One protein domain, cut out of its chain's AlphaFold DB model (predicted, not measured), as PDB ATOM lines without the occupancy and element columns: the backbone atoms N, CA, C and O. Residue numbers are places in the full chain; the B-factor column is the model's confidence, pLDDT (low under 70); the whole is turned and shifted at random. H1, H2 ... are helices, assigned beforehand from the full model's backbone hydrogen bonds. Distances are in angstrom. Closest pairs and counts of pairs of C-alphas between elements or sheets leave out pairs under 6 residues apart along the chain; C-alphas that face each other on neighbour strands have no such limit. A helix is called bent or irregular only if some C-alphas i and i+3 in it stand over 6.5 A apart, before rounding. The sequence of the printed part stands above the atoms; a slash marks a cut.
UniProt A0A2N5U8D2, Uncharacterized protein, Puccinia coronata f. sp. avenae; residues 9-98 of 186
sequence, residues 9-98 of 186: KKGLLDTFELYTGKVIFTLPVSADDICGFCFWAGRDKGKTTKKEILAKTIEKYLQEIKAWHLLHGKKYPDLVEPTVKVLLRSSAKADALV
ATOM      1  N   LYS A   9      11.066 -17.104 -10.136       44.12
ATOM      2  CA  LYS A   9      11.626 -17.217 -11.491       44.12
ATOM      3  C   LYS A   9      10.936 -16.318 -12.521       44.12
ATOM      4  O   LYS A   9      11.566 -15.964 -13.510       44.12
ATOM      5  N   LYS A  10       9.669 -15.940 -12.301       47.22
ATOM      6  CA  LYS A  10       8.913 -15.107 -13.252       47.22
ATOM      7  C   LYS A  10       9.342 -13.638 -13.177       47.22
ATOM      8  O   LYS A  10       9.609 -13.032 -14.202       47.22
ATOM      9  N   GLY A  11       9.552 -13.132 -11.959       44.16
ATOM     10  CA  GLY A  11      10.024 -11.762 -11.739       44.16
ATOM     11  C   GLY A  11      11.422 -11.493 -12.301       44.16
ATOM     12  O   GLY A  11      11.666 -10.403 -12.794       44.16
ATOM     13  N   LEU A  12      12.314 -12.494 -12.291       48.78
ATOM     14  CA  LEU A  12      13.685 -12.331 -12.789       48.78
ATOM     15  C   LEU A  12      13.755 -12.250 -14.328       48.78
ATOM     16  O   LEU A  12      14.548 -11.484 -14.877       48.78
ATOM     17  N   LEU A  13      12.902 -13.018 -15.017       51.31
ATOM     18  CA  LEU A  13      12.763 -12.975 -16.476       51.31
ATOM     19  C   LEU A  13      12.174 -11.634 -16.934       51.31
ATOM     20  O   LEU A  13      12.731 -11.009 -17.834       51.31
ATOM     21  N   ASP A  14      11.136 -11.145 -16.253       52.25
ATOM     22  CA  ASP A  14      10.491  -9.871 -16.592       52.25
ATOM     23  C   ASP A  14      11.429  -8.669 -16.348       52.25
ATOM     24  O   ASP A  14      11.470  -7.732 -17.147       52.25
ATOM     25  N   THR A  15      12.267  -8.711 -15.301       55.12
ATOM     26  CA  THR A  15      13.296  -7.680 -15.063       55.12
ATOM     27  C   THR A  15      14.412  -7.687 -16.108       55.12
ATOM     28  O   THR A  15      14.949  -6.629 -16.431       55.12
ATOM     29  N   PHE A  16      14.749  -8.852 -16.670       57.50
ATOM     30  CA  PHE A  16      15.763  -8.961 -17.721       57.50
ATOM     31  C   PHE A  16      15.261  -8.391 -19.056       57.50
ATOM     32  O   PHE A  16      16.000  -7.689 -19.750       57.50
ATOM     33  N   GLU A  17      13.993  -8.631 -19.405       55.75
ATOM     34  CA  GLU A  17      13.388  -8.094 -20.632       55.75
ATOM     35  C   GLU A  17      13.220  -6.565 -20.606       55.75
ATOM     36  O   GLU A  17      13.344  -5.921 -21.647       55.75
ATOM     37  N   LEU A  18      13.006  -5.976 -19.424       54.50
ATOM     38  CA  LEU A  18      12.929  -4.522 -19.230       54.50
ATOM     39  C   LEU A  18      14.304  -3.836 -19.277       54.50
ATOM     40  O   LEU A  18      14.423  -2.745 -19.830       54.50
ATOM     41  N   TYR A  19      15.348  -4.470 -18.730       58.56
ATOM     42  CA  TYR A  19      16.702  -3.896 -18.665       58.56
ATOM     43  C   TYR A  19      17.450  -3.963 -20.002       58.56
ATOM     44  O   TYR A  19      18.314  -3.138 -20.284       58.56
ATOM     45  N   THR A  20      17.111  -4.939 -20.847       56.22
ATOM     46  CA  THR A  20      17.755  -5.139 -22.153       56.22
ATOM     47  C   THR A  20      17.236  -4.212 -23.247       56.22
ATOM     48  O   THR A  20      17.743  -4.290 -24.364       56.22
ATOM     49  N   GLY A  21      16.265  -3.333 -22.948       48.44
ATOM     50  CA  GLY A  21      15.771  -2.328 -23.891       48.44
ATOM     51  C   GLY A  21      15.504  -2.949 -25.254       48.44
ATOM     52  O   GLY A  21      16.094  -2.514 -26.237       48.44
ATOM     53  N   LYS A  22      14.722  -4.040 -25.259       51.34
ATOM     54  CA  LYS A  22      14.514  -4.979 -26.369       51.34
ATOM     55  C   LYS A  22      14.141  -4.212 -27.641       51.34
ATOM     56  O   LYS A  22      12.967  -4.012 -27.946       51.34
ATOM     57  N   VAL A  23      15.152  -3.763 -28.386       49.00
ATOM     58  CA  VAL A  23      14.984  -3.273 -29.747       49.00
ATOM     59  C   VAL A  23      14.393  -4.462 -30.473       49.00
ATOM     60  O   VAL A  23      14.987  -5.542 -30.481       49.00
ATOM     61  N   ILE A  24      13.176  -4.300 -30.979       47.50
ATOM     62  CA  ILE A  24      12.459  -5.347 -31.693       47.50
ATOM     63  C   ILE A  24      13.219  -5.559 -33.003       47.50
ATOM     64  O   ILE A  24      12.906  -4.973 -34.034       47.50
ATOM     65  N   PHE A  25      14.290  -6.344 -32.949       48.00
ATOM     66  CA  PHE A  25      14.952  -6.846 -34.131       48.00
ATOM     67  C   PHE A  25      14.059  -7.975 -34.632       48.00
ATOM     68  O   PHE A  25      14.094  -9.094 -34.120       48.00
ATOM     69  N   THR A  26      13.152  -7.646 -35.549       53.06
ATOM     70  CA  THR A  26      12.208  -8.602 -36.130       53.06
ATOM     71  C   THR A  26      12.974  -9.554 -37.044       53.06
ATOM     72  O   THR A  26      13.100  -9.334 -38.241       53.06
ATOM     73  N   LEU A  27      13.532 -10.604 -36.454       59.47
ATOM     74  CA  LEU A  27      14.162 -11.733 -37.129       59.47
ATOM     75  C   LEU A  27      13.773 -12.997 -36.353       59.47
ATOM     76  O   LEU A  27      13.710 -12.972 -35.120       59.47
ATOM     77  N   PRO A  28      13.419 -14.090 -37.043       63.56
ATOM     78  CA  PRO A  28      14.338 -14.824 -37.919       63.56
ATOM     79  C   PRO A  28      14.230 -14.490 -39.412       63.56
ATOM     80  O   PRO A  28      13.159 -14.151 -39.906       63.56
ATOM     81  N   VAL A  29      15.368 -14.597 -40.106       78.31
ATOM     82  CA  VAL A  29      15.519 -14.297 -41.540       78.31
ATOM     83  C   VAL A  29      14.681 -15.290 -42.349       78.31
ATOM     84  O   VAL A  29      14.766 -16.500 -42.121       78.31
ATOM     85  N   SER A  30      13.868 -14.801 -43.287       82.81
ATOM     86  CA  SER A  30      13.036 -15.678 -44.109       82.81
ATOM     87  C   SER A  30      13.849 -16.412 -45.183       82.81
ATOM     88  O   SER A  30      14.989 -16.070 -45.503       82.81
ATOM     89  N   ALA A  31      13.235 -17.438 -45.769       84.88
ATOM     90  CA  ALA A  31      13.759 -18.148 -46.932       84.88
ATOM     91  C   ALA A  31      14.100 -17.199 -48.102       84.88
ATOM     92  O   ALA A  31      15.168 -17.319 -48.715       84.88
ATOM     93  N   ASP A  32      13.212 -16.243 -48.376       84.44
ATOM     94  CA  ASP A  32      13.351 -15.291 -49.477       84.44
ATOM     95  C   ASP A  32      14.463 -14.279 -49.209       84.44
ATOM     96  O   ASP A  32      15.240 -13.971 -50.111       84.44
ATOM     97  N   ASP A  33      14.618 -13.844 -47.956       85.94
ATOM     98  CA  ASP A  33      15.706 -12.952 -47.551       85.94
ATOM     99  C   ASP A  33      17.076 -13.622 -47.725       85.94
ATOM    100  O   ASP A  33      18.020 -12.992 -48.199       85.94
ATOM    101  N   ILE A  34      17.192 -14.919 -47.404       87.12
ATOM    102  CA  ILE A  34      18.436 -15.686 -47.592       87.12
ATOM    103  C   ILE A  34      18.766 -15.816 -49.080       87.12
ATOM    104  O   ILE A  34      19.906 -15.582 -49.489       87.12
ATOM    105  N   CYS A  35      17.781 -16.164 -49.910       86.38
ATOM    106  CA  CYS A  35      17.988 -16.297 -51.351       86.38
ATOM    107  C   CYS A  35      18.309 -14.943 -51.999       86.38
ATOM    108  O   CYS A  35      19.234 -14.851 -52.811       86.38
ATOM    109  N   GLY A  36      17.593 -13.891 -51.598       86.06
ATOM    110  CA  GLY A  36      17.823 -12.514 -52.018       86.06
ATOM    111  C   GLY A  36      19.215 -12.026 -51.629       86.06
ATOM    112  O   GLY A  36      19.918 -11.465 -52.468       86.06
ATOM    113  N   PHE A  37      19.664 -12.325 -50.408       87.12
ATOM    114  CA  PHE A  37      21.020 -12.031 -49.951       87.12
ATOM    115  C   PHE A  37      22.075 -12.753 -50.795       87.12
ATOM    116  O   PHE A  37      22.989 -12.102 -51.300       87.12
ATOM    117  N   CYS A  38      21.942 -14.066 -51.013       86.88
ATOM    118  CA  CYS A  38      22.887 -14.825 -51.836       86.88
ATOM    119  C   CYS A  38      22.939 -14.314 -53.281       86.88
ATOM    120  O   CYS A  38      24.021 -14.219 -53.856       86.88
ATOM    121  N   PHE A  39      21.791 -13.952 -53.859       86.12
ATOM    122  CA  PHE A  39      21.725 -13.379 -55.200       86.12
ATOM    123  C   PHE A  39      22.337 -11.977 -55.265       86.12
ATOM    124  O   PHE A  39      23.019 -11.650 -56.235       86.12
ATOM    125  N   TRP A  40      22.080 -11.131 -54.269       85.50
ATOM    126  CA  TRP A  40      22.589  -9.762 -54.207       85.50
ATOM    127  C   TRP A  40      24.100  -9.708 -53.951       85.50
ATOM    128  O   TRP A  40      24.796  -8.919 -54.585       85.50
ATOM    129  N   ALA A  41      24.603 -10.551 -53.050       85.50
ATOM    130  CA  ALA A  41      26.004 -10.575 -52.640       85.50
ATOM    131  C   ALA A  41      26.904 -11.373 -53.602       85.50
ATOM    132  O   ALA A  41      28.108 -11.113 -53.683       85.50
ATOM    133  N   GLY A  42      26.331 -12.362 -54.293       83.25
ATOM    134  CA  GLY A  42      27.034 -13.261 -55.200       83.25
ATOM    135  C   GLY A  42      27.461 -12.598 -56.504       83.25
ATOM    136  O   GLY A  42      26.709 -11.836 -57.112       83.25
ATOM    137  N   ARG A  43      28.666 -12.946 -56.964       81.81
ATOM    138  CA  ARG A  43      29.137 -12.586 -58.306       81.81
ATOM    139  C   ARG A  43      28.308 -13.277 -59.374       81.81
ATOM    140  O   ARG A  43      28.010 -14.468 -59.256       81.81
ATOM    141  N   ASP A  44      28.010 -12.536 -60.432       79.56
ATOM    142  CA  ASP A  44      27.363 -13.033 -61.640       79.56
ATOM    143  C   ASP A  44      27.956 -12.338 -62.874       79.56
ATOM    144  O   ASP A  44      28.356 -11.179 -62.816       79.56
ATOM    145  N   LYS A  45      28.007 -13.041 -64.010       65.00
ATOM    146  CA  LYS A  45      28.638 -12.557 -65.252       65.00
ATOM    147  C   LYS A  45      27.976 -11.302 -65.830       65.00
ATOM    148  O   LYS A  45      28.597 -10.632 -66.649       65.00
ATOM    149  N   GLY A  46      26.733 -11.013 -65.442       63.78
ATOM    150  CA  GLY A  46      25.972  -9.842 -65.882       63.78
ATOM    151  C   GLY A  46      25.863  -8.717 -64.850       63.78
ATOM    152  O   GLY A  46      25.250  -7.696 -65.155       63.78
ATOM    153  N   LYS A  47      26.418  -8.879 -63.641       64.75
ATOM    154  CA  LYS A  47      26.349  -7.864 -62.584       64.75
ATOM    155  C   LYS A  47      27.663  -7.087 -62.497       64.75
ATOM    156  O   LYS A  47      28.746  -7.655 -62.512       64.75
ATOM    157  N   THR A  48      27.549  -5.762 -62.437       56.56
ATOM    158  CA  THR A  48      28.643  -4.824 -62.136       56.56
ATOM    159  C   THR A  48      28.348  -4.109 -60.821       56.56
ATOM    160  O   THR A  48      28.478  -2.890 -60.679       56.56
ATOM    161  N   THR A  49      27.875  -4.862 -59.831       60.12
ATOM    162  CA  THR A  49      27.546  -4.299 -58.525       60.12
ATOM    163  C   THR A  49      28.825  -4.089 -57.721       60.12
ATOM    164  O   THR A  49      29.585  -5.014 -57.459       60.12
ATOM    165  N   LYS A  50      29.051  -2.858 -57.248       58.59
ATOM    166  CA  LYS A  50      30.253  -2.432 -56.493       58.59
ATOM    167  C   LYS A  50      30.501  -3.201 -55.171       58.59
ATOM    168  O   LYS A  50      31.471  -2.909 -54.480       58.59
ATOM    169  N   LYS A  51      29.622  -4.137 -54.786       67.88
ATOM    170  CA  LYS A  51      29.581  -4.831 -53.483       67.88
ATOM    171  C   LYS A  51      29.607  -6.363 -53.590       67.88
ATOM    172  O   LYS A  51      29.177  -7.050 -52.671       67.88
ATOM    173  N   GLU A  52      30.090  -6.904 -54.697       79.31
ATOM    174  CA  GLU A  52      30.163  -8.353 -54.872       79.31
ATOM    175  C   GLU A  52      31.249  -8.994 -53.999       79.31
ATOM    176  O   GLU A  52      32.409  -8.563 -53.987       79.31
ATOM    177  N   ILE A  53      30.883 -10.068 -53.299       84.94
ATOM    178  CA  ILE A  53      31.776 -10.814 -52.412       84.94
ATOM    179  C   ILE A  53      31.988 -12.246 -52.905       84.94
ATOM    180  O   ILE A  53      31.197 -12.799 -53.664       84.94
ATOM    181  N   LEU A  54      33.100 -12.841 -52.470       85.19
ATOM    182  CA  LEU A  54      33.466 -14.213 -52.811       85.19
ATOM    183  C   LEU A  54      32.408 -15.189 -52.275       85.19
ATOM    184  O   LEU A  54      31.954 -15.037 -51.138       85.19
ATOM    185  N   ALA A  55      32.093 -16.243 -53.022       87.25
ATOM    186  CA  ALA A  55      31.147 -17.279 -52.611       87.25
ATOM    187  C   ALA A  55      31.516 -17.892 -51.250       87.25
ATOM    188  O   ALA A  55      30.649 -18.104 -50.408       87.25
ATOM    189  N   LYS A  56      32.817 -18.078 -50.977       87.44
ATOM    190  CA  LYS A  56      33.306 -18.540 -49.664       87.44
ATOM    191  C   LYS A  56      32.975 -17.580 -48.519       87.44
ATOM    192  O   LYS A  56      32.809 -18.012 -47.385       87.44
ATOM    193  N   THR A  57      32.919 -16.278 -48.786       88.06
ATOM    194  CA  THR A  57      32.532 -15.279 -47.782       88.06
ATOM    195  C   THR A  57      31.030 -15.345 -47.522       88.06
ATOM    196  O   THR A  57      30.618 -15.316 -46.369       88.06
ATOM    197  N   ILE A  58      30.216 -15.512 -48.571       89.94
ATOM    198  CA  ILE A  58      28.762 -15.724 -48.444       89.94
ATOM    199  C   ILE A  58      28.480 -16.980 -47.615       89.94
ATOM    200  O   ILE A  58      27.636 -16.955 -46.727       89.94
ATOM    201  N   GLU A  59      29.225 -18.063 -47.848       90.38
ATOM    202  CA  GLU A  59      29.102 -19.301 -47.077       90.38
ATOM    203  C   GLU A  59      29.356 -19.089 -45.578       90.38
ATOM    204  O   GLU A  59      28.593 -19.599 -44.763       90.38
ATOM    205  N   LYS A  60      30.365 -18.290 -45.201       90.12
ATOM    206  CA  LYS A  60      30.618 -17.942 -43.790       90.12
ATOM    207  C   LYS A  60      29.434 -17.216 -43.159       90.12
ATOM    208  O   LYS A  60      28.976 -17.635 -42.101       90.12
ATOM    209  N   TYR A  61      28.890 -16.207 -43.841       90.38
ATOM    210  CA  TYR A  61      27.699 -15.504 -43.362       90.38
ATOM    211  C   TYR A  61      26.501 -16.447 -43.194       90.38
ATOM    212  O   TYR A  61      25.770 -16.345 -42.216       90.38
ATOM    213  N   LEU A  62      26.313 -17.418 -44.092       90.25
ATOM    214  CA  LEU A  62      25.243 -18.411 -43.949       90.25
ATOM    215  C   LEU A  62      25.431 -19.305 -42.715       90.25
ATOM    216  O   LEU A  62      24.443 -19.644 -42.064       90.25
ATOM    217  N   GLN A  63      26.667 -19.676 -42.365       90.12
ATOM    218  CA  GLN A  63      26.935 -20.423 -41.129       90.12
ATOM    219  C   GLN A  63      26.650 -19.580 -39.884       90.12
ATOM    220  O   GLN A  63      26.054 -20.082 -38.933       90.12
ATOM    221  N   GLU A  64      27.008 -18.295 -39.905       89.62
ATOM    222  CA  GLU A  64      26.674 -17.353 -38.831       89.62
ATOM    223  C   GLU A  64      25.155 -17.207 -38.675       89.62
ATOM    224  O   GLU A  64      24.639 -17.331 -37.567       89.62
ATOM    225  N   ILE A  65      24.413 -17.056 -39.779       89.25
ATOM    226  CA  ILE A  65      22.943 -16.994 -39.768       89.25
ATOM    227  C   ILE A  65      22.349 -18.289 -39.197       89.25
ATOM    228  O   ILE A  65      21.423 -18.227 -38.387       89.25
ATOM    229  N   LYS A  66      22.870 -19.463 -39.568       88.94
ATOM    230  CA  LYS A  66      22.430 -20.755 -39.007       88.94
ATOM    231  C   LYS A  66      22.678 -20.845 -37.504       88.94
ATOM    232  O   LYS A  66      21.771 -21.217 -36.764       88.94
ATOM    233  N   ALA A  67      23.879 -20.483 -37.057       89.19
ATOM    234  CA  ALA A  67      24.230 -20.461 -35.640       89.19
ATOM    235  C   ALA A  67      23.332 -19.490 -34.860       89.19
ATOM    236  O   ALA A  67      22.880 -19.804 -33.762       89.19
ATOM    237  N   TRP A  68      23.006 -18.348 -35.459       85.50
ATOM    238  CA  TRP A  68      22.111 -17.361 -34.873       85.50
ATOM    239  C   TRP A  68      20.677 -17.897 -34.723       85.50
ATOM    240  O   TRP A  68      20.086 -17.785 -33.652       85.50
ATOM    241  N   HIS A  69      20.135 -18.578 -35.739       86.81
ATOM    242  CA  HIS A  69      18.836 -19.260 -35.630       86.81
ATOM    243  C   HIS A  69      18.832 -20.300 -34.504       86.81
ATOM    244  O   HIS A  69      17.899 -20.332 -33.699       86.81
ATOM    245  N   LEU A  70      19.900 -21.100 -34.415       87.12
ATOM    246  CA  LEU A  70      20.076 -22.097 -33.363       87.12
ATOM    247  C   LEU A  70      20.095 -21.457 -31.968       87.12
ATOM    248  O   LEU A  70      19.389 -21.929 -31.078       87.12
ATOM    249  N   LEU A  71      20.842 -20.362 -31.790       84.56
ATOM    250  CA  LEU A  71      20.940 -19.627 -30.523       84.56
ATOM    251  C   LEU A  71      19.579 -19.090 -30.058       84.56
ATOM    252  O   LEU A  71      19.279 -19.101 -28.868       84.56
ATOM    253  N   HIS A  72      18.740 -18.657 -30.998       83.06
ATOM    254  CA  HIS A  72      17.408 -18.128 -30.711       83.06
ATOM    255  C   HIS A  72      16.298 -19.193 -30.726       83.06
ATOM    256  O   HIS A  72      15.114 -18.849 -30.671       83.06
ATOM    257  N   GLY A  73      16.646 -20.483 -30.808       80.19
ATOM    258  CA  GLY A  73      15.680 -21.586 -30.813       80.19
ATOM    259  C   GLY A  73      14.717 -21.556 -32.006       80.19
ATOM    260  O   GLY A  73      13.613 -22.098 -31.934       80.19
ATOM    261  N   LYS A  74      15.100 -20.891 -33.101       84.12
ATOM    262  CA  LYS A  74      14.327 -20.819 -34.344       84.12
ATOM    263  C   LYS A  74      14.885 -21.825 -35.343       84.12
ATOM    264  O   LYS A  74      16.093 -22.014 -35.452       84.12
ATOM    265  N   LYS A  75      14.001 -22.470 -36.102       84.19
ATOM    266  CA  LYS A  75      14.421 -23.396 -37.156       84.19
ATOM    267  C   LYS A  75      14.910 -22.601 -38.369       84.19
ATOM    268  O   LYS A  75      14.196 -21.726 -38.851       84.19
ATOM    269  N   TYR A  76      16.105 -22.918 -38.858       84.62
ATOM    270  CA  TYR A  76      16.597 -22.394 -40.130       84.62
ATOM    271  C   TYR A  76      15.742 -22.946 -41.289       84.62
ATOM    272  O   TYR A  76      15.350 -24.116 -41.248       84.62
ATOM    273  N   PRO A  77      15.408 -22.144 -42.314       84.00
ATOM    274  CA  PRO A  77      14.612 -22.617 -43.441       84.00
ATOM    275  C   PRO A  77      15.410 -23.602 -44.314       84.00
ATOM    276  O   PRO A  77      16.066 -23.231 -45.279       84.00
ATOM    277  N   ASP A  78      15.318 -24.896 -44.010       77.75
ATOM    278  CA  ASP A  78      16.058 -25.950 -44.728       77.75
ATOM    279  C   ASP A  78      15.670 -26.067 -46.216       77.75
ATOM    280  O   ASP A  78      16.464 -26.511 -47.044       77.75
ATOM    281  N   LEU A  79      14.454 -25.640 -46.574       77.75
ATOM    282  CA  LEU A  79      13.919 -25.699 -47.940       77.75
ATOM    283  C   LEU A  79      14.732 -24.880 -48.952       77.75
ATOM    284  O   LEU A  79      14.702 -25.201 -50.139       77.75
ATOM    285  N   VAL A  80      15.474 -23.858 -48.511       82.94
ATOM    286  CA  VAL A  80      16.268 -23.012 -49.419       82.94
ATOM    287  C   VAL A  80      17.680 -23.523 -49.672       82.94
ATOM    288  O   VAL A  80      18.347 -23.033 -50.579       82.94
ATOM    289  N   GLU A  81      18.146 -24.536 -48.938       84.62
ATOM    290  CA  GLU A  81      19.500 -25.084 -49.087       84.62
ATOM    291  C   GLU A  81      19.855 -25.509 -50.522       84.62
ATOM    292  O   GLU A  81      20.960 -25.189 -50.973       84.62
ATOM    293  N   PRO A  82      18.978 -26.190 -51.290       88.56
ATOM    294  CA  PRO A  82      19.281 -26.536 -52.677       88.56
ATOM    295  C   PRO A  82      19.480 -25.294 -53.552       88.56
ATOM    296  O   PRO A  82      20.453 -25.223 -54.304       88.56
ATOM    297  N   THR A  83      18.607 -24.294 -53.408       87.06
ATOM    298  CA  THR A  83      18.663 -23.030 -54.158       87.06
ATOM    299  C   THR A  83      19.922 -22.244 -53.812       87.06
ATOM    300  O   THR A  83      20.669 -21.840 -54.702       87.06
ATOM    301  N   VAL A  84      20.225 -22.105 -52.521       88.81
ATOM    302  CA  VAL A  84      21.433 -21.437 -52.023       88.81
ATOM    303  C   VAL A  84      22.694 -22.135 -52.533       88.81
ATOM    304  O   VAL A  84      23.619 -21.468 -52.988       88.81
ATOM    305  N   LYS A  85      22.731 -23.472 -52.557       90.12
ATOM    306  CA  LYS A  85      23.862 -24.227 -53.125       90.12
ATOM    307  C   LYS A  85      24.055 -23.963 -54.615       90.12
ATOM    308  O   LYS A  85      25.198 -23.868 -55.062       90.12
ATOM    309  N   VAL A  86      22.976 -23.849 -55.390       91.00
ATOM    310  CA  VAL A  86      23.059 -23.493 -56.816       91.00
ATOM    311  C   VAL A  86      23.610 -22.075 -56.982       91.00
ATOM    312  O   VAL A  86      24.547 -21.884 -57.760       91.00
ATOM    313  N   LEU A  87      23.107 -21.113 -56.201       88.31
ATOM    314  CA  LEU A  87      23.592 -19.730 -56.210       88.31
ATOM    315  C   LEU A  87      25.082 -19.659 -55.851       88.31
ATOM    316  O   LEU A  87      25.872 -19.126 -56.628       88.31
ATOM    317  N   LEU A  88      25.502 -20.297 -54.758       90.06
ATOM    318  CA  LEU A  88      26.906 -20.351 -54.341       90.06
ATOM    319  C   LEU A  88      27.809 -20.981 -55.406       90.06
ATOM    320  O   LEU A  88      28.899 -20.472 -55.658       90.06
ATOM    321  N   ARG A  89      27.371 -22.060 -56.068       90.50
ATOM    322  CA  ARG A  89      28.129 -22.686 -57.166       90.50
ATOM    323  C   ARG A  89      28.263 -21.760 -58.369       90.50
ATOM    324  O   ARG A  89      29.336 -21.706 -58.970       90.50
ATOM    325  N   SER A  90      27.200 -21.038 -58.718       87.00
ATOM    326  CA  SER A  90      27.233 -20.070 -59.816       87.00
ATOM    327  C   SER A  90      28.212 -18.927 -59.525       87.00
ATOM    328  O   SER A  90      29.069 -18.635 -60.361       87.00
ATOM    329  N   SER A  91      28.199 -18.394 -58.299       86.06
ATOM    330  CA  SER A  91      29.144 -17.365 -57.864       86.06
ATOM    331  C   SER A  91      30.571 -17.890 -57.753       86.06
ATOM    332  O   SER A  91      31.485 -17.221 -58.214       86.06
ATOM    333  N   ALA A  92      30.789 -19.112 -57.258       87.88
ATOM    334  CA  ALA A  92      32.122 -19.716 -57.200       87.88
ATOM    335  C   ALA A  92      32.732 -19.919 -58.599       87.88
ATOM    336  O   ALA A  92      33.939 -19.761 -58.791       87.88
ATOM    337  N   LYS A  93      31.901 -20.232 -59.600       87.94
ATOM    338  CA  LYS A  93      32.335 -20.300 -61.000       87.94
ATOM    339  C   LYS A  93      32.742 -18.924 -61.527       87.94
ATOM    340  O   LYS A  93      33.721 -18.839 -62.260       87.94
ATOM    341  N   ALA A  94      32.007 -17.871 -61.173       85.31
ATOM    342  CA  ALA A  94      32.382 -16.499 -61.513       85.31
ATOM    343  C   ALA A  94      33.667 -16.068 -60.780       85.31
ATOM    344  O   ALA A  94      34.553 -15.489 -61.399       85.31
ATOM    345  N   ASP A  95      33.819 -16.431 -59.505       83.50
ATOM    346  CA  ASP A  95      35.013 -16.162 -58.700       83.50
ATOM    347  C   ASP A  95      36.276 -16.773 -59.300       83.50
ATOM    348  O   ASP A  95      37.318 -16.128 -59.302       83.50
ATOM    349  N   ALA A  96      36.184 -17.996 -59.828       84.25
ATOM    350  CA  ALA A  96      37.310 -18.687 -60.451       84.25
ATOM    351  C   ALA A  96      37.812 -18.002 -61.735       84.25
ATOM    352  O   ALA A  96      38.945 -18.237 -62.146       84.25
ATOM    353  N   LEU A  97      36.981 -17.169 -62.373       83.25
ATOM    354  CA  LEU A  97      37.364 -16.381 -63.546       83.25
ATOM    355  C   LEU A  97      38.043 -15.060 -63.165       83.25
ATOM    356  O   LEU A  97      38.672 -14.435 -64.018       83.25
ATOM    357  N   VAL A  98      37.918 -14.624 -61.909       75.19
ATOM    358  CA  VAL A  98      38.583 -13.417 -61.423       75.19
ATOM    359  C   VAL A  98      40.028 -13.776 -61.073       75.19
ATOM    360  O   VAL A  98      40.248 -14.674 -60.255       75.19
TER     361      VAL A  98
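This is residues 9 to 98 of the 186 residues of an uncharacterized protein of Puccinia coronata f. sp. avenae (UniProt A0A2N5U8D2). The longest helix, H4, packs along H2 and with its later part on the beginning of H3, the three making a small up-and-down bundle in which each helix runs against the one before it. Residues 9 to 26, with H1, stick out from this body as an arm that makes the length. The printed part has 90 residues with four named helices, H1 H2 H3 H4 along the chain, and no named strand: all helix. The whole is loose, with a radius of gyration of the C-alphas of 17.4 A, and spans 59 by 27 by 18 A.

H4, residues 78 to 95, is 25.5 A long and ends at C-alpha 95, (35.013, -16.162, -58.700). It is irregular, with C-alphas 79 and 82 7.2 A apart, and has a kink of 26 degrees near residue 85. H3, residues 55 to 71, is 24.4 A long. H2, residues 31 to 41, is 15.5 A long. H1, residues 9 to 19, is 16.0 A long and begins at C-alpha 9, (11.626, -17.217, -11.491).

H4 and H2 touch, the same way at a shallow tilt of 6 degrees; the closest C-alphas, of Val 80 and Ala 31, are 6.0 A apart. H4, with residues 88 to 95 alone, touches residues 55 to 59 of H3 in a helical hairpin, opposite ways at a shallow tilt of 23 degrees; the closest C-alphas, of Ala 92 and Ala 55, are 5.3 A apart. H2 and H3 are close but not clearly touching, the closest C-alphas, of Cys 38 and Ile 58, 6.8 A apart. H1 is apart from H2, H3 and H4. Every O i to N i+4 pair is within hydrogen-bond range in H2 and H3, against 6 of 7 in H1 and 12 of 14 in H4.

The two C-alphas farthest apart, of Gly 11 and Leu 97, are 58.8 A apart; the body without residues 9 to 26 spans 39 by 19 by 17 A. The links H1 to H2 and H2 to H3 are long, and the printed part has no cut. The pLDDT is under 70 at residues 9 to 28 and 45 to 51.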